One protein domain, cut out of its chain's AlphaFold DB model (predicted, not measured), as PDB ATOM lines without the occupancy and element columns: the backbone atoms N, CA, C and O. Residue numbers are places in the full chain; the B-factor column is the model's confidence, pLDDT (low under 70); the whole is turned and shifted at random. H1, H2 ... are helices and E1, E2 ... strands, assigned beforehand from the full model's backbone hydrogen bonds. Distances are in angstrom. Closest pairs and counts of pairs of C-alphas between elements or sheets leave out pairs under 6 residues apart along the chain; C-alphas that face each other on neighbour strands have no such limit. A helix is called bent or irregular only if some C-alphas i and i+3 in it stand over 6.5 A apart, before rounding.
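AT A GLANCE: This is residues 5 to 149 of the 150 residues of an uncharacterized protein of Acidianus ambivalens (UniProt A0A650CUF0). The model is one twisted wall of seven strands, with helices H2 and H3 and the long link of residues 112 to 131 over one face; no named helix lies over the other face. The bent E7 and its neighbour E6 fold back toward the beginning of E1, and H1 grazes the sheet at one end. The 145 printed residues hold E1 to E7, then H1, H2 and H3, a mixed class; the sheet's order is E3, E4, E1, E2, E5, E6, E7, antiparallel throughout. The whole is compact, with a radius of gyration of the C-alphas of 14.6 A and spans of 44 by 37 by 25 A.

HOW THE PARTS SIT: Begin with E1, residues 5 to 13, which forms a hairpin with E2, residues 16 to 24; N 11 and O 18 are 2.8 A apart, within hydrogen-bond range. Residues 5 to 9 of E1 pair instead with E4, residues 42 to 47, where N 8 and O 43 are 3.0 A apart. E4 forms a hairpin with the edge strand E3, residues 35 to 37, with N 37 and O 42 at 2.8 A. On the other side of E2 is E5, residues 50 to 59, with N 19 and O 57 at 2.9 A. E5, E6, residues 63 to 74, and E7, residues 77 to 89, form a meander, each strand the antiparallel neighbour of the one before; look for N 54 and O 69 at 2.8 A, and N 70 and O 81 at 2.8 A. This is a folded sheet, bent back on itself: E3, E4, E1 and E2 face E6 and E7, with E5 as the hinge. H1, residues 91 to 98, only grazes the sheet with residues 91 to 93. It touches H2, residues 104 to 111, at a steep tilt of 61 degrees, opposite ways; their closest C-alphas, Leu 97 and Thr 107, are 5.8 A apart. H2 is on the sheet over E5, at a height of 10.0 A. On the same face, H3, residues 132 to 147, lies over E6 and E7 at a height of 9.7 A, along the strands; the closest C-alphas of E7 and H3 are Phe 84 and Arg 140, 7.1 A. In H1, H2 and H3 every O i to N i+4 pair is within hydrogen-bond range.

IN THESE COORDINATES: Find C-alpha 5 at (-28.903, -27.869, -44.275), where E1 begins its 25.5 A. E2 measures 26.6 A, E5 29.0 A and E6 34.4 A. E7 spans 34.8 A and bends by 55 degrees at residue 83. H3 runs 22.6 A to C-alpha 147 at (3.512, -11.933, -47.927).

THE WHOLE: The C-alphas farthest apart, Asn 75 and Gln 149, are 44.1 A apart. The printed part has no cut, and the link from H2 to H3 is long, 20 residues. Mean pLDDT of the printed part is 95.2; residues 148 to 149 are under 70.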
ATOM      1  N   ASP A   5     -30.063 -26.991 -44.241       96.75
ATOM      2  CA  ASP A   5     -28.903 -27.869 -44.275       96.75
ATOM      3  C   ASP A   5     -27.820 -27.227 -45.146       96.75
ATOM      4  O   ASP A   5     -28.044 -26.893 -46.308       96.75
ATOM      5  N   TYR A   6     -26.627 -27.070 -44.585       98.00
ATOM      6  CA  TYR A   6     -25.487 -26.489 -45.283       98.00
ATOM      7  C   TYR A   6     -24.260 -27.375 -45.085       98.00
ATOM      8  O   TYR A   6     -23.996 -27.851 -43.979       98.00
ATOM      9  N   ALA A   7     -23.506 -27.624 -46.153       98.06
ATOM     10  CA  ALA A   7     -22.349 -28.509 -46.121       98.06
ATOM     11  C   ALA A   7     -21.090 -27.791 -46.598       98.06
ATOM     12  O   ALA A   7     -21.126 -27.035 -47.564       98.06
ATOM     13  N   VAL A   8     -19.967 -28.087 -45.949       98.56
ATOM     14  CA  VAL A   8     -18.635 -27.622 -46.361       98.56
ATOM     15  C   VAL A   8     -17.685 -28.802 -46.503       98.56
ATOM     16  O   VAL A   8     -17.930 -29.892 -45.971       98.56
ATOM     17  N   THR A   9     -16.593 -28.578 -47.217       98.50
ATOM     18  CA  THR A   9     -15.565 -29.578 -47.483       98.50
ATOM     19  C   THR A   9     -14.502 -29.566 -46.390       98.50
ATOM     20  O   THR A   9     -13.959 -28.532 -46.021       98.50
ATOM     21  N   SER A  10     -14.167 -30.745 -45.885       98.25
ATOM     22  CA  SER A  10     -13.102 -30.956 -44.913       98.25
ATOM     23  C   SER A  10     -12.432 -32.290 -45.221       98.25
ATOM     24  O   SER A  10     -12.972 -33.350 -44.918       98.25
ATOM     25  N   LYS A  11     -11.288 -32.248 -45.902       97.38
ATOM     26  CA  LYS A  11     -10.539 -33.429 -46.336       97.38
ATOM     27  C   LYS A  11      -9.045 -33.144 -46.396       97.38
ATOM     28  O   LYS A  11      -8.622 -32.065 -46.802       97.38
ATOM     29  N   HIS A  12      -8.261 -34.161 -46.073       96.62
ATOM     30  CA  HIS A  12      -6.813 -34.168 -46.232       96.62
ATOM     31  C   HIS A  12      -6.409 -35.476 -46.915       96.62
ATOM     32  O   HIS A  12      -6.607 -36.562 -46.366       96.62
ATOM     33  N   LEU A  13      -5.879 -35.358 -48.129       94.38
ATOM     34  CA  LEU A  13      -5.404 -36.450 -48.977       94.38
ATOM     35  C   LEU A  13      -3.908 -36.275 -49.266       94.38
ATOM     36  O   LEU A  13      -3.319 -35.253 -48.942       94.38
ATOM     37  N   THR A  14      -3.286 -37.251 -49.929       91.25
ATOM     38  CA  THR A  14      -1.825 -37.301 -50.137       91.25
ATOM     39  C   THR A  14      -1.233 -36.058 -50.804       91.25
ATOM     40  O   THR A  14      -0.075 -35.728 -50.577       91.25
ATOM     41  N   SER A  15      -1.997 -35.393 -51.668       91.06
ATOM     42  CA  SER A  15      -1.534 -34.251 -52.462       91.06
ATOM     43  C   SER A  15      -2.326 -32.971 -52.229       91.06
ATOM     44  O   SER A  15      -1.982 -31.954 -52.824       91.06
ATOM     45  N   THR A  16      -3.406 -33.021 -51.444       96.25
ATOM     46  CA  THR A  16      -4.338 -31.896 -51.317       96.25
ATOM     47  C   THR A  16      -4.969 -31.829 -49.939       96.25
ATOM     48  O   THR A  16      -5.347 -32.848 -49.353       96.25
ATOM     49  N   VAL A  17      -5.171 -30.604 -49.475       97.69
ATOM     50  CA  VAL A  17      -5.971 -30.286 -48.300       97.69
ATOM     51  C   VAL A  17      -7.070 -29.323 -48.714       97.69
ATOM     52  O   VAL A  17      -6.819 -28.318 -49.376       97.69
ATOM     53  N   VAL A  18      -8.302 -29.642 -48.329       98.31
ATOM     54  CA  VAL A  18      -9.424 -28.707 -48.389       98.31
ATOM     55  C   VAL A  18     -10.021 -28.624 -47.000       98.31
ATOM     56  O   VAL A  18     -10.530 -29.615 -46.478       98.31
ATOM     57  N   HIS A  19      -9.946 -27.447 -46.402       98.62
ATOM     58  CA  HIS A  19     -10.372 -27.193 -45.038       98.62
ATOM     59  C   HIS A  19     -11.292 -25.984 -45.013       98.62
ATOM     60  O   HIS A  19     -10.854 -24.849 -45.179       98.62
ATOM     61  N   GLU A  20     -12.580 -26.242 -44.832       98.81
ATOM     62  CA  GLU A  20     -13.598 -25.211 -44.727       98.81
ATOM     63  C   GLU A  20     -14.300 -25.306 -43.369       98.81
ATOM     64  O   GLU A  20     -14.736 -26.381 -42.952       98.81
ATOM     65  N   LEU A  21     -14.445 -24.170 -42.683       98.75
ATOM     66  CA  LEU A  21     -15.202 -24.057 -41.435       98.75
ATOM     67  C   LEU A  21     -16.131 -22.846 -41.473       98.75
ATOM     68  O   LEU A  21     -15.787 -21.793 -42.011       98.75
ATOM     69  N   LEU A  22     -17.303 -22.993 -40.854       98.56
ATOM     70  CA  LEU A  22     -18.235 -21.890 -40.663       98.56
ATOM     71  C   LEU A  22     -18.033 -21.216 -39.316       98.56
ATOM     72  O   LEU A  22     -17.868 -21.870 -38.286       98.56
ATOM     73  N   PHE A  23     -18.132 -19.899 -39.329       98.50
ATOM     74  CA  PHE A  23     -18.013 -19.028 -38.180       98.50
ATOM     75  C   PHE A  23     -19.285 -18.196 -38.023       98.50
ATOM     76  O   PHE A  23     -19.752 -17.550 -38.962       98.50
ATOM     77  N   SER A  24     -19.854 -18.198 -36.819       97.12
ATOM     78  CA  SER A  24     -21.026 -17.391 -36.491       97.12
ATOM     79  C   SER A  24     -20.603 -15.971 -36.140       97.12
ATOM     80  O   SER A  24     -19.970 -15.751 -35.106       97.12
ATOM     81  N   THR A  25     -21.026 -14.995 -36.943       96.00
ATOM     82  CA  THR A  25     -20.786 -13.567 -36.663       96.00
ATOM     83  C   THR A  25     -21.557 -13.075 -35.435       96.00
ATOM     84  O   THR A  25     -21.131 -12.146 -34.761       96.00
ATOM     85  N   LYS A  26     -22.668 -13.736 -35.085       94.38
ATOM     86  CA  LYS A  26     -23.459 -13.437 -33.883       94.38
ATOM     87  C   LYS A  26     -22.812 -13.973 -32.605       94.38
ATOM     88  O   LYS A  26     -22.842 -13.312 -31.573       94.38
ATOM     89  N   GLN A  27     -22.282 -15.196 -32.645       95.31
ATOM     90  CA  GLN A  27     -21.715 -15.852 -31.459       95.31
ATOM     91  C   GLN A  27     -20.204 -15.630 -31.303       95.31
ATOM     92  O   GLN A  27     -19.654 -16.003 -30.262       95.31
ATOM     93  N   MET A  28     -19.560 -15.057 -32.327       96.25
ATOM     94  CA  MET A  28     -18.112 -14.883 -32.453       96.25
ATOM     95  C   MET A  28     -17.344 -16.172 -32.154       96.25
ATOM     96  O   MET A  28     -16.462 -16.208 -31.296       96.25
ATOM     97  N   ARG A  29     -17.727 -17.262 -32.828       97.38
ATOM     98  CA  ARG A  29     -17.074 -18.575 -32.725       97.38
ATOM     99  C   ARG A  29     -17.295 -19.423 -33.968       97.38
ATOM    100  O   ARG A  29     -18.292 -19.247 -34.675       97.38
ATOM    101  N   PHE A  30     -16.414 -20.396 -34.178       98.38
ATOM    102  CA  PHE A  30     -16.649 -21.463 -35.145       98.38
ATOM    103  C   PHE A  30     -17.851 -22.313 -34.725       98.38
ATOM    104  O   PHE A  30     -18.058 -22.614 -33.548       98.38
ATOM    105  N   ILE A  31     -18.677 -22.672 -35.700       97.94
ATOM    106  CA  ILE A  31     -19.891 -23.451 -35.481       97.94
ATOM    107  C   ILE A  31     -19.494 -24.918 -35.376       97.94
ATOM    108  O   ILE A  31     -18.739 -25.421 -36.202       97.94
ATOM    109  N   LYS A  32     -20.020 -25.631 -34.378       97.88
ATOM    110  CA  LYS A  32     -19.856 -27.087 -34.316       97.88
ATOM    111  C   LYS A  32     -20.781 -27.737 -35.356       97.88
ATOM    112  O   LYS A  32     -21.986 -27.476 -35.319       97.88
ATOM    113  N   PRO A  33     -20.262 -28.563 -36.280       97.88
ATOM    114  CA  PRO A  33     -21.102 -29.272 -37.236       97.88
ATOM    115  C   PRO A  33     -22.013 -30.267 -36.512       97.88
ATOM    116  O   PRO A  33     -21.622 -30.873 -35.516       97.88
ATOM    117  N   ILE A  34     -23.223 -30.468 -37.036       97.50
ATOM    118  CA  ILE A  34     -24.175 -31.454 -36.501       97.50
ATOM    119  C   ILE A  34     -23.810 -32.885 -36.907       97.50
ATOM    120  O   ILE A  34     -24.215 -33.844 -36.256       97.50
ATOM    121  N   ARG A  35     -23.059 -33.035 -38.004       97.19
ATOM    122  CA  ARG A  35     -22.583 -34.316 -38.524       97.19
ATOM    123  C   ARG A  35     -21.292 -34.107 -39.300       97.19
ATOM    124  O   ARG A  35     -21.163 -33.145 -40.055       97.19
ATOM    125  N   SER A  36     -20.385 -35.064 -39.179       97.00
ATOM    126  CA  SER A  36     -19.164 -35.137 -39.974       97.00
ATOM    127  C   SER A  36     -19.139 -36.449 -40.749       97.00
ATOM    128  O   SER A  36     -19.425 -37.501 -40.180       97.00
ATOM    129  N   ASP A  37     -18.784 -36.395 -42.028       96.25
ATOM    130  CA  ASP A  37     -18.648 -37.561 -42.898       96.25
ATOM    131  C   ASP A  37     -17.205 -37.661 -43.390       96.25
ATOM    132  O   ASP A  37     -16.755 -36.871 -44.222       96.25
ATOM    133  N   LYS A  38     -16.473 -38.640 -42.850       94.44
ATOM    134  CA  LYS A  38     -15.073 -38.887 -43.210       94.44
ATOM    135  C   LYS A  38     -14.911 -39.546 -44.577       94.44
ATOM    136  O   LYS A  38     -13.880 -39.343 -45.204       94.44
ATOM    137  N   GLY A  39     -15.902 -40.315 -45.031       93.19
ATOM    138  CA  GLY A  39     -15.854 -40.969 -46.338       93.19
ATOM    139  C   GLY A  39     -15.991 -39.955 -47.470       93.19
ATOM    140  O   GLY A  39     -15.280 -40.041 -48.468       93.19
ATOM    141  N   LEU A  40     -16.857 -38.955 -47.284       94.88
ATOM    142  CA  LEU A  40     -17.069 -37.874 -48.252       94.88
ATOM    143  C   LEU A  40     -16.191 -36.639 -48.015       94.88
ATOM    144  O   LEU A  40     -16.147 -35.758 -48.873       94.88
ATOM    145  N   GLY A  41     -15.523 -36.546 -46.862       97.25
ATOM    146  CA  GLY A  41     -14.746 -35.368 -46.484       97.25
ATOM    147  C   GLY A  41     -15.625 -34.127 -46.330       97.25
ATOM    148  O   GLY A  41     -15.341 -33.083 -46.922       97.25
ATOM    149  N   LYS A  42     -16.742 -34.254 -45.603       98.31
ATOM    150  CA  LYS A  42     -17.746 -33.192 -45.439       98.31
ATOM    151  C   LYS A  42     -18.113 -32.943 -43.983       98.31
ATOM    152  O   LYS A  42     -18.203 -33.866 -43.173       98.31
ATOM    153  N   LEU A  43     -18.410 -31.685 -43.677       98.56
ATOM    154  CA  LEU A  43     -19.052 -31.263 -42.434       98.56
ATOM    155  C   LEU A  43     -20.427 -30.686 -42.762       98.56
ATOM    156  O   LEU A  43     -20.559 -29.895 -43.693       98.56
ATOM    157  N   TYR A  44     -21.437 -31.084 -41.995       98.44
ATOM    158  CA  TYR A  44     -22.825 -30.676 -42.184       98.44
ATOM    159  C   TYR A  44     -23.285 -29.810 -41.014       98.44
ATOM    160  O   TYR A  44     -23.049 -30.140 -39.848       98.44
ATOM    161  N   TYR A  45     -23.986 -28.733 -41.335       98.31
ATOM    162  CA  TYR A  45     -24.497 -27.729 -40.413       98.31
ATOM    163  C   TYR A  45     -25.996 -27.550 -40.606       98.31
ATOM    164  O   TYR A  45     -26.518 -27.769 -41.698       98.31
ATOM    165  N   LYS A  46     -26.655 -27.092 -39.541       97.12
ATOM    166  CA  LYS A  46     -27.992 -26.507 -39.607       97.12
ATOM    167  C   LYS A  46     -27.888 -25.030 -39.286       97.12
ATOM    168  O   LYS A  46     -27.509 -24.679 -38.169       97.12
ATOM    169  N   LEU A  47     -28.176 -24.191 -40.269       96.81
ATOM    170  CA  LEU A  47     -28.003 -22.747 -40.170       96.81
ATOM    171  C   LEU A  47     -29.358 -22.057 -40.183       96.81
ATOM    172  O   LEU A  47     -30.254 -22.447 -40.923       96.81
ATOM    173  N   LEU A  48     -29.501 -21.044 -39.339       95.75
ATOM    174  CA  LEU A  48     -30.631 -20.122 -39.388       95.75
ATOM    175  C   LEU A  48     -30.293 -18.959 -40.319       95.75
ATOM    176  O   LEU A  48     -29.111 -18.685 -40.540       95.75
ATOM    177  N   ASP A  49     -31.313 -18.236 -40.770       95.62
ATOM    178  CA  ASP A  49     -31.134 -16.957 -41.454       95.62
ATOM    179  C   ASP A  49     -30.188 -16.027 -40.671       95.62
ATOM    180  O   ASP A  49     -30.230 -15.952 -39.432       95.62
ATOM    181  N   GLY A  50     -29.316 -15.339 -41.405       95.25
ATOM    182  CA  GLY A  50     -28.297 -14.452 -40.856       95.25
ATOM    183  C   GLY A  50     -26.949 -14.544 -41.568       95.25
ATOM    184  O   GLY A  50     -26.812 -15.175 -42.613       95.25
ATOM    185  N   HIS A  51     -25.947 -13.908 -40.959       96.31
ATOM    186  CA  HIS A  51     -24.620 -13.719 -41.546       96.31
ATOM    187  C   HIS A  51     -23.577 -14.636 -40.905       96.31
ATOM    188  O   HIS A  51     -23.426 -14.696 -39.676       96.31
ATOM    189  N   TYR A  52     -22.784 -15.291 -41.738       98.19
ATOM    190  CA  TYR A  52     -21.709 -16.190 -41.340       98.19
ATOM    191  C   TYR A  52     -20.435 -15.845 -42.103       98.19
ATOM    192  O   TYR A  52     -20.477 -15.264 -43.182       98.19
ATOM    193  N   LEU A  53     -19.287 -16.227 -41.554       98.44
ATOM    194  CA  LEU A  53     -18.051 -16.270 -42.328       98.44
ATOM    195  C   LEU A  53     -17.715 -17.726 -42.633       98.44
ATOM    196  O   LEU A  53     -17.788 -18.577 -41.748       98.44
ATOM    197  N   LYS A  54     -17.317 -18.013 -43.870       98.75
ATOM    198  CA  LYS A  54     -16.722 -19.292 -44.250       98.75
ATOM    199  C   LYS A  54     -15.231 -19.100 -44.465       98.75
ATOM    200  O   LYS A  54     -14.813 -18.441 -45.416       98.75
ATOM    201  N   PHE A  55     -14.449 -19.688 -43.573       98.75
ATOM    202  CA  PHE A  55     -13.000 -19.752 -43.682       98.75
ATOM    203  C   PHE A  55     -12.655 -20.943 -44.559       98.75
ATOM    204  O   PHE A  55     -13.155 -22.038 -44.311       98.75
ATOM    205  N   CYS A  56     -11.837 -20.722 -45.581       98.75
ATOM    206  CA  CYS A  56     -11.455 -21.731 -46.554       98.75
ATOM    207  C   CYS A  56      -9.934 -21.766 -46.681       98.75
ATOM    208  O   CYS A  56      -9.296 -20.729 -46.863       98.75
ATOM    209  N   LEU A  57      -9.374 -22.966 -46.653       98.50
ATOM    210  CA  LEU A  57      -8.004 -23.251 -47.041       98.50
ATOM    211  C   LEU A  57      -8.049 -24.337 -48.108       98.50
ATOM    212  O   LEU A  57      -8.566 -25.433 -47.873       98.50
ATOM    213  N   TYR A  58      -7.505 -24.024 -49.276       98.25
ATOM    214  CA  TYR A  58      -7.291 -24.976 -50.356       98.25
ATOM    215  C   TYR A  58      -5.802 -25.031 -50.606       98.25
ATOM    216  O   TYR A  58      -5.234 -24.035 -51.033       98.25
ATOM    217  N   GLY A  59      -5.159 -26.159 -50.361       96.81
ATOM    218  CA  GLY A  59      -3.746 -26.249 -50.682       96.81
ATOM    219  C   GLY A  59      -3.340 -27.587 -51.250       96.81
ATOM    220  O   GLY A  59      -4.067 -28.587 -51.199       96.81
ATOM    221  N   ASN A  60      -2.181 -27.542 -51.876       94.69
ATOM    222  CA  ASN A  60      -1.527 -28.635 -52.558       94.69
ATOM    223  C   ASN A  60      -0.095 -28.768 -51.998       94.69
ATOM    224  O   ASN A  60       0.201 -28.248 -50.927       94.69
ATOM    225  N   LYS A  61       0.790 -29.507 -52.674       87.00
ATOM    226  CA  LYS A  61       2.166 -29.715 -52.190       87.00
ATOM    227  C   LYS A  61       3.010 -28.439 -52.093       87.00
ATOM    228  O   LYS A  61       3.944 -28.424 -51.301       87.00
ATOM    229  N   ASN A  62       2.714 -27.436 -52.912       91.44
ATOM    230  CA  ASN A  62       3.534 -26.240 -53.070       91.44
ATOM    231  C   ASN A  62       2.787 -24.998 -52.592       91.44
ATOM    232  O   ASN A  62       3.347 -24.214 -51.842       91.44
ATOM    233  N   ASP A  63       1.515 -24.870 -52.966       95.88
ATOM    234  CA  ASP A  63       0.745 -23.648 -52.769       95.88
ATOM    235  C   ASP A  63      -0.418 -23.857 -51.808       95.88
ATOM    236  O   ASP A  63      -1.009 -24.941 -51.701       95.88
ATOM    237  N   VAL A  64      -0.823 -22.759 -51.187       97.06
ATOM    238  CA  VAL A  64      -2.041 -22.664 -50.402       97.06
ATOM    239  C   VAL A  64      -2.800 -21.387 -50.740       97.06
ATOM    240  O   VAL A  64      -2.251 -20.291 -50.800       97.06
ATOM    241  N   THR A  65      -4.104 -21.533 -50.935       97.81
ATOM    242  CA  THR A  65      -5.051 -20.437 -51.099       97.81
ATOM    243  C   THR A  65      -5.911 -20.324 -49.847       97.81
ATOM    244  O   THR A  65      -6.694 -21.226 -49.529       97.81
ATOM    245  N   LEU A  66      -5.802 -19.191 -49.158       97.75
ATOM    246  CA  LEU A  66      -6.670 -18.814 -48.046       97.75
ATOM    247  C   LEU A  66      -7.789 -17.917 -48.574       97.75
ATOM    248  O   LEU A  66      -7.524 -16.906 -49.223       97.75
ATOM    249  N   LYS A  67      -9.043 -18.270 -48.282       98.19
ATOM    250  CA  LYS A  67     -10.214 -17.445 -48.610       98.19
ATOM    251  C   LYS A  67     -11.099 -17.246 -47.396       98.19
ATOM    252  O   LYS A  67     -11.322 -18.174 -46.618       98.19
ATOM    253  N   ILE A  68     -11.677 -16.059 -47.278       98.50
ATOM    254  CA  ILE A  68     -12.799 -15.806 -46.376       98.50
ATOM    255  C   ILE A  68     -13.978 -15.377 -47.231       98.50
ATOM    256  O   ILE A  68     -13.874 -14.451 -48.039       98.50
ATOM    257  N   LYS A  69     -15.107 -16.053 -47.044       98.56
ATOM    258  CA  LYS A  69     -16.373 -15.682 -47.666       98.56
ATOM    259  C   LYS A  69     -17.356 -15.184 -46.623       98.56
ATOM    260  O   LYS A  69     -17.452 -15.772 -45.547       98.56
ATOM    261  N   LEU A  70     -18.102 -14.145 -46.962       98.06
ATOM    262  CA  LEU A  70     -19.355 -13.822 -46.299       98.06
ATOM    263  C   LEU A  70     -20.423 -14.783 -46.830       98.06
ATOM    264  O   LEU A  70     -20.537 -14.962 -48.042       98.06
ATOM    265  N   VAL A  71     -21.142 -15.437 -45.924       98.06
ATOM    266  CA  VAL A  71     -22.264 -16.320 -46.241       98.06
ATOM    267  C   VAL A  71     -23.510 -15.713 -45.621       98.06
ATOM    268  O   VAL A  71     -23.662 -15.719 -44.397       98.06
ATOM    269  N   ASP A  72     -24.380 -15.191 -46.473       97.06
ATOM    270  CA  ASP A  72     -25.640 -14.566 -46.095       97.06
ATOM    271  C   ASP A  72     -26.771 -15.551 -46.374       97.06
ATOM    272  O   ASP A  72     -26.904 -16.047 -47.491       97.06
ATOM    273  N   ILE A  73     -27.553 -15.885 -45.350       96.31
ATOM    274  CA  ILE A  73     -28.711 -16.770 -45.484       96.31
ATOM    275  C   ILE A  73     -29.960 -15.925 -45.327       96.31
ATOM    276  O   ILE A  73     -30.257 -15.446 -44.228       96.31
ATOM    277  N   GLU A  74     -30.687 -15.767 -46.427       93.56
ATOM    278  CA  GLU A  74     -31.938 -15.020 -46.488       93.56
ATOM    279  C   GLU A  74     -33.024 -15.919 -47.075       93.56
ATOM    280  O   GLU A  74     -32.865 -16.474 -48.161       93.56
ATOM    281  N   ASN A  75     -34.136 -16.087 -46.354       90.44
ATOM    282  CA  ASN A  75     -35.256 -16.940 -46.772       90.44
ATOM    283  C   ASN A  75     -34.847 -18.394 -47.083       90.44
ATOM    284  O   ASN A  75     -35.448 -19.045 -47.935       90.44
ATOM    285  N   GLY A  76     -33.833 -18.907 -46.382       89.00
ATOM    286  CA  GLY A  76     -33.305 -20.251 -46.594       89.00
ATOM    287  C   GLY A  76     -32.433 -20.441 -47.842       89.00
ATOM    288  O   GLY A  76     -32.064 -21.573 -48.147       89.00
ATOM    289  N   GLU A  77     -32.055 -19.373 -48.538       91.94
ATOM    290  CA  GLU A  77     -31.129 -19.439 -49.669       91.94
ATOM    291  C   GLU A  77     -29.758 -18.879 -49.256       91.94
ATOM    292  O   GLU A  77     -29.678 -17.735 -48.794       91.94
ATOM    293  N   PRO A  78     -28.665 -19.660 -49.368       95.50
ATOM    294  CA  PRO A  78     -27.329 -19.173 -49.062       95.50
ATOM    295  C   PRO A  78     -26.736 -18.391 -50.244       95.50
ATOM    296  O   PRO A  78     -26.569 -18.926 -51.340       95.50
ATOM    297  N   ASN A  79     -26.319 -17.154 -49.995       97.06
ATOM    298  CA  ASN A  79     -25.499 -16.353 -50.895       97.06
ATOM    299  C   ASN A  79     -24.063 -16.273 -50.357       97.06
ATOM    300  O   ASN A  79     -23.845 -15.946 -49.192       97.06
ATOM    301  N   GLU A  80     -23.072 -16.575 -51.195       97.81
ATOM    302  CA  GLU A  80     -21.661 -16.521 -50.816       97.81
ATOM    303  C   GLU A  80     -20.918 -15.444 -51.598       97.81
ATOM    304  O   GLU A  80     -20.812 -15.522 -52.821       97.81
ATOM    305  N   ASN A  81     -20.284 -14.516 -50.885       97.75
ATOM    306  CA  ASN A  81     -19.387 -13.536 -51.482       97.75
ATOM    307  C   ASN A  81     -17.974 -13.670 -50.914       97.75
ATOM    308  O   ASN A  81     -17.780 -13.683 -49.700       97.75
ATOM    309  N   THR A  82     -16.965 -13.741 -51.779       98.12
ATOM    310  CA  THR A  82     -15.564 -13.778 -51.334       98.12
ATOM    311  C   THR A  82     -15.135 -12.374 -50.921       98.12
ATOM    312  O   THR A  82     -15.176 -11.453 -51.730       98.12
ATOM    313  N   VAL A  83     -14.730 -12.207 -49.661       97.56
ATOM    314  CA  VAL A  83     -14.329 -10.905 -49.090       97.56
ATOM    315  C   VAL A  83     -12.821 -10.789 -48.879       97.56
ATOM    316  O   VAL A  83     -12.300  -9.688 -48.719       97.56
ATOM    317  N   PHE A  84     -12.116 -11.917 -48.892       97.00
ATOM    318  CA  PHE A  84     -10.664 -11.986 -48.854       97.00
ATOM    319  C   PHE A  84     -10.199 -13.249 -49.575       97.00
ATOM    320  O   PHE A  84     -10.789 -14.317 -49.396       97.00
ATOM    321  N   GLU A  85      -9.141 -13.125 -50.366       97.19
ATOM    322  CA  GLU A  85      -8.482 -14.234 -51.044       97.19
ATOM    323  C   GLU A  85      -7.004 -13.908 -51.231       97.19
ATOM    324  O   GLU A  85      -6.653 -12.806 -51.653       97.19
ATOM    325  N   ILE A  86      -6.148 -14.880 -50.931       95.81
ATOM    326  CA  ILE A  86      -4.721 -14.818 -51.220       95.81
ATOM    327  C   ILE A  86      -4.185 -16.218 -51.498       95.81
ATOM    328  O   ILE A  86      -4.655 -17.191 -50.909       95.81
ATOM    329  N   THR A  87      -3.205 -16.305 -52.391       96.12
ATOM    330  CA  THR A  87      -2.439 -17.525 -52.659       96.12
ATOM    331  C   THR A  87      -0.973 -17.254 -52.359       96.12
ATOM    332  O   THR A  87      -0.475 -16.189 -52.716       96.12
ATOM    333  N   ALA A  88      -0.321 -18.192 -51.683       94.75
ATOM    334  CA  ALA A  88       1.085 -18.134 -51.299       94.75
ATOM    335  C   ALA A  88       1.666 -19.556 -51.235       94.75
ATOM    336  O   ALA A  88       0.915 -20.534 -51.318       94.75
ATOM    337  N   ASP A  89       2.978 -19.668 -51.046       95.19
ATOM    338  CA  ASP A  89       3.629 -20.947 -50.768       95.19
ATOM    339  C   ASP A  89       3.099 -21.566 -49.467       95.19
ATOM    340  O   ASP A  89       2.789 -20.875 -48.492       95.19
ATOM    341  N   TRP A  90       3.020 -22.895 -49.424       94.06
ATOM    342  CA  TRP A  90       2.501 -23.652 -48.281       94.06
ATOM    343  C   TRP A  90       3.250 -23.338 -46.976       94.06
ATOM    344  O   TRP A  90       2.656 -23.379 -45.898       94.06
ATOM    345  N   SER A  91       4.530 -22.959 -47.061       93.12
ATOM    346  CA  SER A  91       5.353 -22.544 -45.917       93.12
ATOM    347  C   SER A  91       4.742 -21.407 -45.098       93.12
ATOM    348  O   SER A  91       5.025 -21.313 -43.902       93.12
ATOM    349  N   ILE A  92       3.866 -20.580 -45.683       94.25
ATOM    350  CA  ILE A  92       3.161 -19.526 -44.945       94.25
ATOM    351  C   ILE A  92       2.343 -20.100 -43.781       94.25
ATOM    352  O   ILE A  92       2.215 -19.456 -42.745       94.25
ATOM    353  N   ILE A  93       1.819 -21.325 -43.902       94.81
ATOM    354  CA  ILE A  93       1.035 -21.969 -42.842       94.81
ATOM    355  C   ILE A  93       1.899 -22.193 -41.601       94.81
ATOM    356  O   ILE A  93       1.487 -21.832 -40.498       94.81
ATOM    357  N   ASP A  94       3.113 -22.712 -41.782       93.75
ATOM    358  CA  ASP A  94       4.055 -22.944 -40.684       93.75
ATOM    359  C   ASP A  94       4.517 -21.619 -40.059       93.75
ATOM    360  O   ASP A  94       4.593 -21.491 -38.834       93.75
ATOM    361  N   GLN A  95       4.746 -20.593 -40.887       94.25
ATOM    362  CA  GLN A  95       5.071 -19.248 -40.406       94.25
ATOM    363  C   GLN A  95       3.947 -18.678 -39.528       94.25
ATOM    364  O   GLN A  95       4.223 -18.213 -38.423       94.25
ATOM    365  N   ILE A  96       2.686 -18.763 -39.968       96.12
ATOM    366  CA  ILE A  96       1.522 -18.280 -39.205       96.12
ATOM    367  C   ILE A  96       1.380 -19.047 -37.885       96.12
ATOM    368  O   ILE A  96       1.130 -18.441 -36.846       96.12
ATOM    369  N   LEU A  97       1.533 -20.373 -37.906       96.31
ATOM    370  CA  LEU A  97       1.391 -21.213 -36.712       96.31
ATOM    371  C   LEU A  97       2.510 -20.992 -35.683       96.31
ATOM    372  O   LEU A  97       2.280 -21.177 -34.489       96.31
ATOM    373  N   SER A  98       3.705 -20.603 -36.133       95.56
ATOM    374  CA  SER A  98       4.850 -20.309 -35.259       95.56
ATOM    375  C   SER A  98       4.882 -18.866 -34.731       95.56
ATOM    376  O   SER A  98       5.584 -18.584 -33.757       95.56
ATOM    377  N   ASP A  99       4.124 -17.953 -35.340       95.69
ATOM    378  CA  ASP A  99       4.114 -16.536 -34.985       95.69
ATOM    379  C   ASP A  99       3.189 -16.245 -33.796       95.69
ATOM    380  O   ASP A  99       1.965 -16.356 -33.872       95.69
ATOM    381  N   GLN A 100       3.781 -15.792 -32.692       93.50
ATOM    382  CA  GLN A 100       3.057 -15.444 -31.466       93.50
ATOM    383  C   GLN A 100       2.107 -14.248 -31.629       93.50
ATOM    384  O   GLN A 100       1.194 -14.085 -30.821       93.50
ATOM    385  N   ASN A 101       2.305 -13.421 -32.658       94.50
ATOM    386  CA  ASN A 101       1.466 -12.260 -32.950       94.50
ATOM    387  C   ASN A 101       0.379 -12.558 -33.992       94.50
ATOM    388  O   ASN A 101      -0.388 -11.660 -34.345       94.50
ATOM    389  N   ALA A 102       0.300 -13.792 -34.501       96.50
ATOM    390  CA  ALA A 102      -0.724 -14.165 -35.464       96.50
ATOM    391  C   ALA A 102      -2.138 -14.028 -34.860       96.50
ATOM    392  O   ALA A 102      -2.358 -14.381 -33.695       96.50
ATOM    393  N   PRO A 103      -3.138 -13.565 -35.640       96.88
ATOM    394  CA  PRO A 103      -4.512 -13.478 -35.171       96.88
ATOM    395  C   PRO A 103      -5.006 -14.838 -34.676       96.88
ATOM    396  O   PRO A 103      -5.048 -15.807 -35.434       96.88
ATOM    397  N   ARG A 104      -5.441 -14.907 -33.413       96.19
ATOM    398  CA  ARG A 104      -5.827 -16.173 -32.772       96.19
ATOM    399  C   ARG A 104      -6.892 -16.955 -33.548       96.19
ATOM    400  O   ARG A 104      -6.857 -18.175 -33.603       96.19
ATOM    401  N   ILE A 105      -7.850 -16.262 -34.160       97.44
ATOM    402  CA  ILE A 105      -8.884 -16.903 -34.985       97.44
ATOM    403  C   ILE A 105      -8.301 -17.610 -36.217       97.44
ATOM    404  O   ILE A 105      -8.805 -18.659 -36.615       97.44
ATOM    405  N   LEU A 106      -7.234 -17.059 -36.803       97.75
ATOM    406  CA  LEU A 106      -6.541 -17.645 -37.943       97.75
ATOM    407  C   LEU A 106      -5.710 -18.849 -37.498       97.75
ATOM    408  O   LEU A 106      -5.803 -19.904 -38.120       97.75
ATOM    409  N   THR A 107      -4.954 -18.732 -36.405       97.44
ATOM    410  CA  THR A 107      -4.163 -19.861 -35.887       97.44
ATOM    411  C   THR A 107      -5.053 -21.010 -35.431       97.44
ATOM    412  O   THR A 107      -4.787 -22.156 -35.777       97.44
ATOM    413  N   ASP A 108      -6.160 -20.731 -34.742       98.00
ATOM    414  CA  ASP A 108      -7.140 -21.752 -34.368       98.00
ATOM    415  C   ASP A 108      -7.776 -22.402 -35.604       98.00
ATOM    416  O   ASP A 108      -7.925 -23.623 -35.643       98.00
ATOM    417  N   PHE A 109      -8.122 -21.621 -36.636       98.44
ATOM    418  CA  PHE A 109      -8.605 -22.165 -37.906       98.44
ATOM    419  C   PHE A 109      -7.606 -23.162 -38.499       98.44
ATOM    420  O   PHE A 109      -7.998 -24.286 -38.814       98.44
ATOM    421  N   LEU A 110      -6.328 -22.795 -38.593       97.75
ATOM    422  CA  LEU A 110      -5.269 -23.657 -39.124       97.75
ATOM    423  C   LEU A 110      -5.016 -24.888 -38.241       97.75
ATOM    424  O   LEU A 110      -4.891 -25.996 -38.754       97.75
ATOM    425  N   ASN A 111      -5.042 -24.740 -36.916       97.56
ATOM    426  CA  ASN A 111      -4.902 -25.856 -35.975       97.56
ATOM    427  C   ASN A 111      -6.070 -26.855 -36.043       97.56
ATOM    428  O   ASN A 111      -5.915 -28.022 -35.685       97.56
ATOM    429  N   MET A 112      -7.243 -26.422 -36.513       98.06
ATOM    430  CA  MET A 112      -8.402 -27.291 -36.737       98.06
ATOM    431  C   MET A 112      -8.409 -27.963 -38.119       98.06
ATOM    432  O   MET A 112      -9.387 -28.639 -38.447       98.06
ATOM    433  N   MET A 113      -7.367 -27.789 -38.939       97.19
ATOM    434  CA  MET A 113      -7.229 -28.447 -40.244       97.19
ATOM    435  C   MET A 113      -7.396 -29.976 -40.118       97.19
ATOM    436  O   MET A 113      -6.972 -30.566 -39.119       97.19
ATOM    437  N   PRO A 114      -8.038 -30.660 -41.089       97.25
ATOM    438  CA  PRO A 114      -8.246 -32.096 -40.988       97.25
ATOM    439  C   PRO A 114      -6.905 -32.834 -40.976       97.25
ATOM    440  O   PRO A 114      -6.024 -32.582 -41.799       97.25
ATOM    441  N   ALA A 115      -6.774 -33.801 -40.068       95.38
ATOM    442  CA  ALA A 115      -5.693 -34.778 -40.128       95.38
ATOM    443  C   ALA A 115      -5.818 -35.642 -41.397       95.38
ATOM    444  O   ALA A 115      -6.899 -35.742 -41.979       95.38
ATOM    445  N   PHE A 116      -4.726 -36.295 -41.801       95.06
ATOM    446  CA  PHE A 116      -4.686 -37.176 -42.971       95.06
ATOM    447  C   PHE A 116      -5.816 -38.227 -42.942       95.06
ATOM    448  O   PHE A 116      -6.014 -38.901 -41.931       95.06
ATOM    449  N   HIS A 117      -6.587 -38.331 -44.033       93.19
ATOM    450  CA  HIS A 117      -7.816 -39.142 -44.143       93.19
ATOM    451  C   HIS A 117      -8.901 -38.847 -43.085       93.19
ATOM    452  O   HIS A 117      -9.754 -39.686 -42.781       93.19
ATOM    453  N   GLY A 118      -8.884 -37.644 -42.518       95.06
ATOM    454  CA  GLY A 118      -9.823 -37.174 -41.512       95.06
ATOM    455  C   GLY A 118     -10.669 -35.987 -41.966       95.06
ATOM    456  O   GLY A 118     -10.625 -35.535 -43.107       95.06
ATOM    457  N   VAL A 119     -11.439 -35.491 -41.002       96.38
ATOM    458  CA  VAL A 119     -12.254 -34.273 -41.073       96.38
ATOM    459  C   VAL A 119     -11.924 -33.414 -39.853       96.38
ATOM    460  O   VAL A 119     -11.551 -33.942 -38.800       96.38
ATOM    461  N   SER A 120     -12.077 -32.105 -39.996       96.88
ATOM    462  CA  SER A 120     -11.805 -31.098 -38.975       96.88
ATOM    463  C   SER A 120     -12.691 -31.309 -37.753       96.88
ATOM    464  O   SER A 120     -13.855 -31.712 -37.858       96.88
ATOM    465  N   ARG A 121     -12.152 -30.991 -36.576       95.69
ATOM    466  CA  ARG A 121     -12.909 -30.933 -35.323       95.69
ATOM    467  C   ARG A 121     -12.913 -29.503 -34.821       95.69
ATOM    468  O   ARG A 121     -11.857 -28.908 -34.664       95.69
ATOM    469  N   VAL A 122     -14.106 -28.978 -34.564       96.19
ATOM    470  CA  VAL A 122     -14.273 -27.594 -34.124       96.19
ATOM    471  C   VAL A 122     -14.091 -27.499 -32.612       96.19
ATOM    472  O   VAL A 122     -14.849 -28.108 -31.851       96.19
ATOM    473  N   ALA A 123     -13.083 -26.739 -32.191       91.69
ATOM    474  CA  ALA A 123     -12.846 -26.400 -30.795       91.69
ATOM    475  C   ALA A 123     -13.911 -25.422 -30.271       91.69
ATOM    476  O   ALA A 123     -14.490 -24.639 -31.025       91.69
ATOM    477  N   ASP A 124     -14.178 -25.457 -28.965       90.56
ATOM    478  CA  ASP A 124     -15.122 -24.533 -28.327       90.56
ATOM    479  C   ASP A 124     -14.419 -23.243 -27.899       90.56
ATOM    480  O   ASP A 124     -14.169 -23.004 -26.718       90.56
ATOM    481  N   THR A 125     -14.063 -22.427 -28.888       93.12
ATOM    482  CA  THR A 125     -13.391 -21.146 -28.668       93.12
ATOM    483  C   THR A 125     -14.321 -19.995 -29.015       93.12
ATOM    484  O   THR A 125     -14.875 -19.945 -30.113       93.12
ATOM    485  N   LYS A 126     -14.465 -19.040 -28.091       91.94
ATOM    486  CA  LYS A 126     -15.095 -17.743 -28.354       91.94
ATOM    487  C   LYS A 126     -14.013 -16.687 -28.568       91.94
ATOM    488  O   LYS A 126     -13.010 -16.689 -27.855       91.94
ATOM    489  N   TYR A 127     -14.245 -15.789 -29.515       94.06
ATOM    490  CA  TYR A 127     -13.345 -14.691 -29.842       94.06
ATOM    491  C   TYR A 127     -13.963 -13.348 -29.462       94.06
ATOM    492  O   TYR A 127     -15.183 -13.171 -29.495       94.06
ATOM    493  N   GLU A 128     -13.101 -12.404 -29.106       92.12
ATOM    494  CA  GLU A 128     -13.480 -11.047 -28.730       92.12
ATOM    495  C   GLU A 128     -13.225 -10.115 -29.913       92.12
ATOM    496  O   GLU A 128     -12.171  -9.503 -30.032       92.12
ATOM    497  N   TYR A 129     -14.203 -10.052 -30.816       92.00
ATOM    498  CA  TYR A 129     -14.239  -9.103 -31.927       92.00
ATOM    499  C   TYR A 129     -15.553  -8.330 -31.887       92.00
ATOM    500  O   TYR A 129     -16.592  -8.871 -31.495       92.00
ATOM    501  N   LYS A 130     -15.527  -7.068 -32.315       86.38
ATOM    502  CA  LYS A 130     -16.705  -6.195 -32.382       86.38
ATOM    503  C   LYS A 130     -17.666  -6.648 -33.472       86.38
ATOM    504  O   LYS A 130     -18.877  -6.590 -33.283       86.38
ATOM    505  N   ASN A 131     -17.139  -7.065 -34.622       91.19
ATOM    506  CA  ASN A 131     -17.923  -7.497 -35.778       91.19
ATOM    507  C   ASN A 131     -17.086  -8.353 -36.749       91.19
ATOM    508  O   ASN A 131     -15.877  -8.521 -36.587       91.19
ATOM    509  N   SER A 132     -17.741  -8.896 -37.777       91.62
ATOM    510  CA  SER A 132     -17.103  -9.698 -38.828       91.62
ATOM    511  C   SER A 132     -16.093  -8.918 -39.672       91.62
ATOM    512  O   SER A 132     -15.119  -9.499 -40.139       91.62
ATOM    513  N   TYR A 133     -16.294  -7.611 -39.853       93.81
ATOM    514  CA  TYR A 133     -15.378  -6.762 -40.613       93.81
ATOM    515  C   TYR A 133     -14.015  -6.655 -39.923       93.81
ATOM    516  O   TYR A 133     -12.992  -6.837 -40.575       93.81
ATOM    517  N   GLU A 134     -13.992  -6.451 -38.602       95.62
ATOM    518  CA  GLU A 134     -12.755  -6.409 -37.810       95.62
ATOM    519  C   GLU A 134     -11.965  -7.721 -37.921       95.62
ATOM    520  O   GLU A 134     -10.746  -7.689 -38.061       95.62
ATOM    521  N   ILE A 135     -12.653  -8.869 -37.943       96.25
ATOM    522  CA  ILE A 135     -12.029 -10.183 -38.162       96.25
ATOM    523  C   ILE A 135     -11.334 -10.231 -39.527       96.25
ATOM    524  O   ILE A 135     -10.154 -10.571 -39.610       96.25
ATOM    525  N   VAL A 136     -12.067  -9.898 -40.594       96.38
ATOM    526  CA  VAL A 136     -11.552  -9.972 -41.970       96.38
ATOM    527  C   VAL A 136     -10.373  -9.020 -42.157       96.38
ATOM    528  O   VAL A 136      -9.363  -9.427 -42.722       96.38
ATOM    529  N   TRP A 137     -10.465  -7.791 -41.641       96.38
ATOM    530  CA  TRP A 137      -9.377  -6.811 -41.707       96.38
ATOM    531  C   TRP A 137      -8.146  -7.238 -40.924       96.38
ATOM    532  O   TRP A 137      -7.054  -7.218 -41.474       96.38
ATOM    533  N   THR A 138      -8.320  -7.715 -39.690       96.44
ATOM    534  CA  THR A 138      -7.199  -8.188 -38.865       96.44
ATOM    535  C   THR A 138      -6.430  -9.311 -39.563       96.44
ATOM    536  O   THR A 138      -5.201  -9.320 -39.565       96.44
ATOM    537  N   ILE A 139      -7.143 -10.260 -40.178       96.75
ATOM    538  CA  ILE A 139      -6.521 -11.363 -40.921       96.75
ATOM    539  C   ILE A 139      -5.849 -10.853 -42.195       96.75
ATOM    540  O   ILE A 139      -4.712 -11.231 -42.475       96.75
ATOM    541  N   ARG A 140      -6.538 -10.000 -42.958       95.38
ATOM    542  CA  ARG A 140      -6.017  -9.422 -44.198       95.38
ATOM    543  C   ARG A 140      -4.712  -8.678 -43.946       95.38
ATOM    544  O   ARG A 140      -3.724  -8.997 -44.595       95.38
ATOM    545  N   ASP A 141      -4.712  -7.728 -43.018       95.19
ATOM    546  CA  ASP A 141      -3.558  -6.867 -42.750       95.19
ATOM    547  C   ASP A 141      -2.364  -7.694 -42.269       95.19
ATOM    548  O   ASP A 141      -1.241  -7.499 -42.734       95.19
ATOM    549  N   TYR A 142      -2.616  -8.682 -41.405       96.06
ATOM    550  CA  TYR A 142      -1.586  -9.604 -40.940       96.06
ATOM    551  C   TYR A 142      -0.968 -10.418 -42.087       96.06
ATOM    552  O   TYR A 142       0.254 -10.441 -42.234       96.06
ATOM    553  N   ILE A 143      -1.790 -11.066 -42.922       92.56
ATOM    554  CA  ILE A 143      -1.269 -11.901 -44.012       92.56
ATOM    555  C   ILE A 143      -0.578 -11.035 -45.074       92.56
ATOM    556  O   ILE A 143       0.483 -11.408 -45.565       92.56
ATOM    557  N   GLN A 144      -1.126  -9.863 -45.408       88.88
ATOM    558  CA  GLN A 144      -0.492  -8.946 -46.359       88.88
ATOM    559  C   GLN A 144       0.879  -8.475 -45.862       88.88
ATOM    560  O   GLN A 144       1.823  -8.439 -46.646       88.88
ATOM    561  N   ALA A 145       1.020  -8.179 -44.567       89.44
ATOM    562  CA  ALA A 145       2.310  -7.825 -43.985       89.44
ATOM    563  C   ALA A 145       3.331  -8.974 -44.050       89.44
ATOM    564  O   ALA A 145       4.520  -8.701 -44.175       89.44
ATOM    565  N   LYS A 146       2.885 -10.236 -43.990       85.12
ATOM    566  CA  LYS A 146       3.760 -11.411 -44.132       85.12
ATOM    567  C   LYS A 146       4.182 -11.665 -45.573       85.12
ATOM    568  O   LYS A 146       5.363 -11.836 -45.824       85.12
ATOM    569  N   VAL A 147       3.239 -11.630 -46.512       75.69
ATOM    570  CA  VAL A 147       3.512 -11.933 -47.927       75.69
ATOM    571  C   VAL A 147       4.370 -10.855 -48.601       75.69
ATOM    572  O   VAL A 147       5.122 -11.160 -49.510       75.69
ATOM    573  N   VAL A 148       4.306  -9.593 -48.158       63.56
ATOM    574  CA  VAL A 148       5.156  -8.507 -48.697       63.56
ATOM    575  C   VAL A 148       6.599  -8.557 -48.160       63.56
ATOM    576  O   VAL A 148       7.463  -7.846 -48.664       63.56
ATOM    577  N   GLN A 149       6.872  -9.353 -47.121       56.62
ATOM    578  CA  GLN A 149       8.214  -9.494 -46.538       56.62
ATOM    579  C   GLN A 149       9.059 -10.607 -47.181       56.62
ATOM    580  O   GLN A 149      10.229 -10.736 -46.815       56.62
TER     581      GLN A 149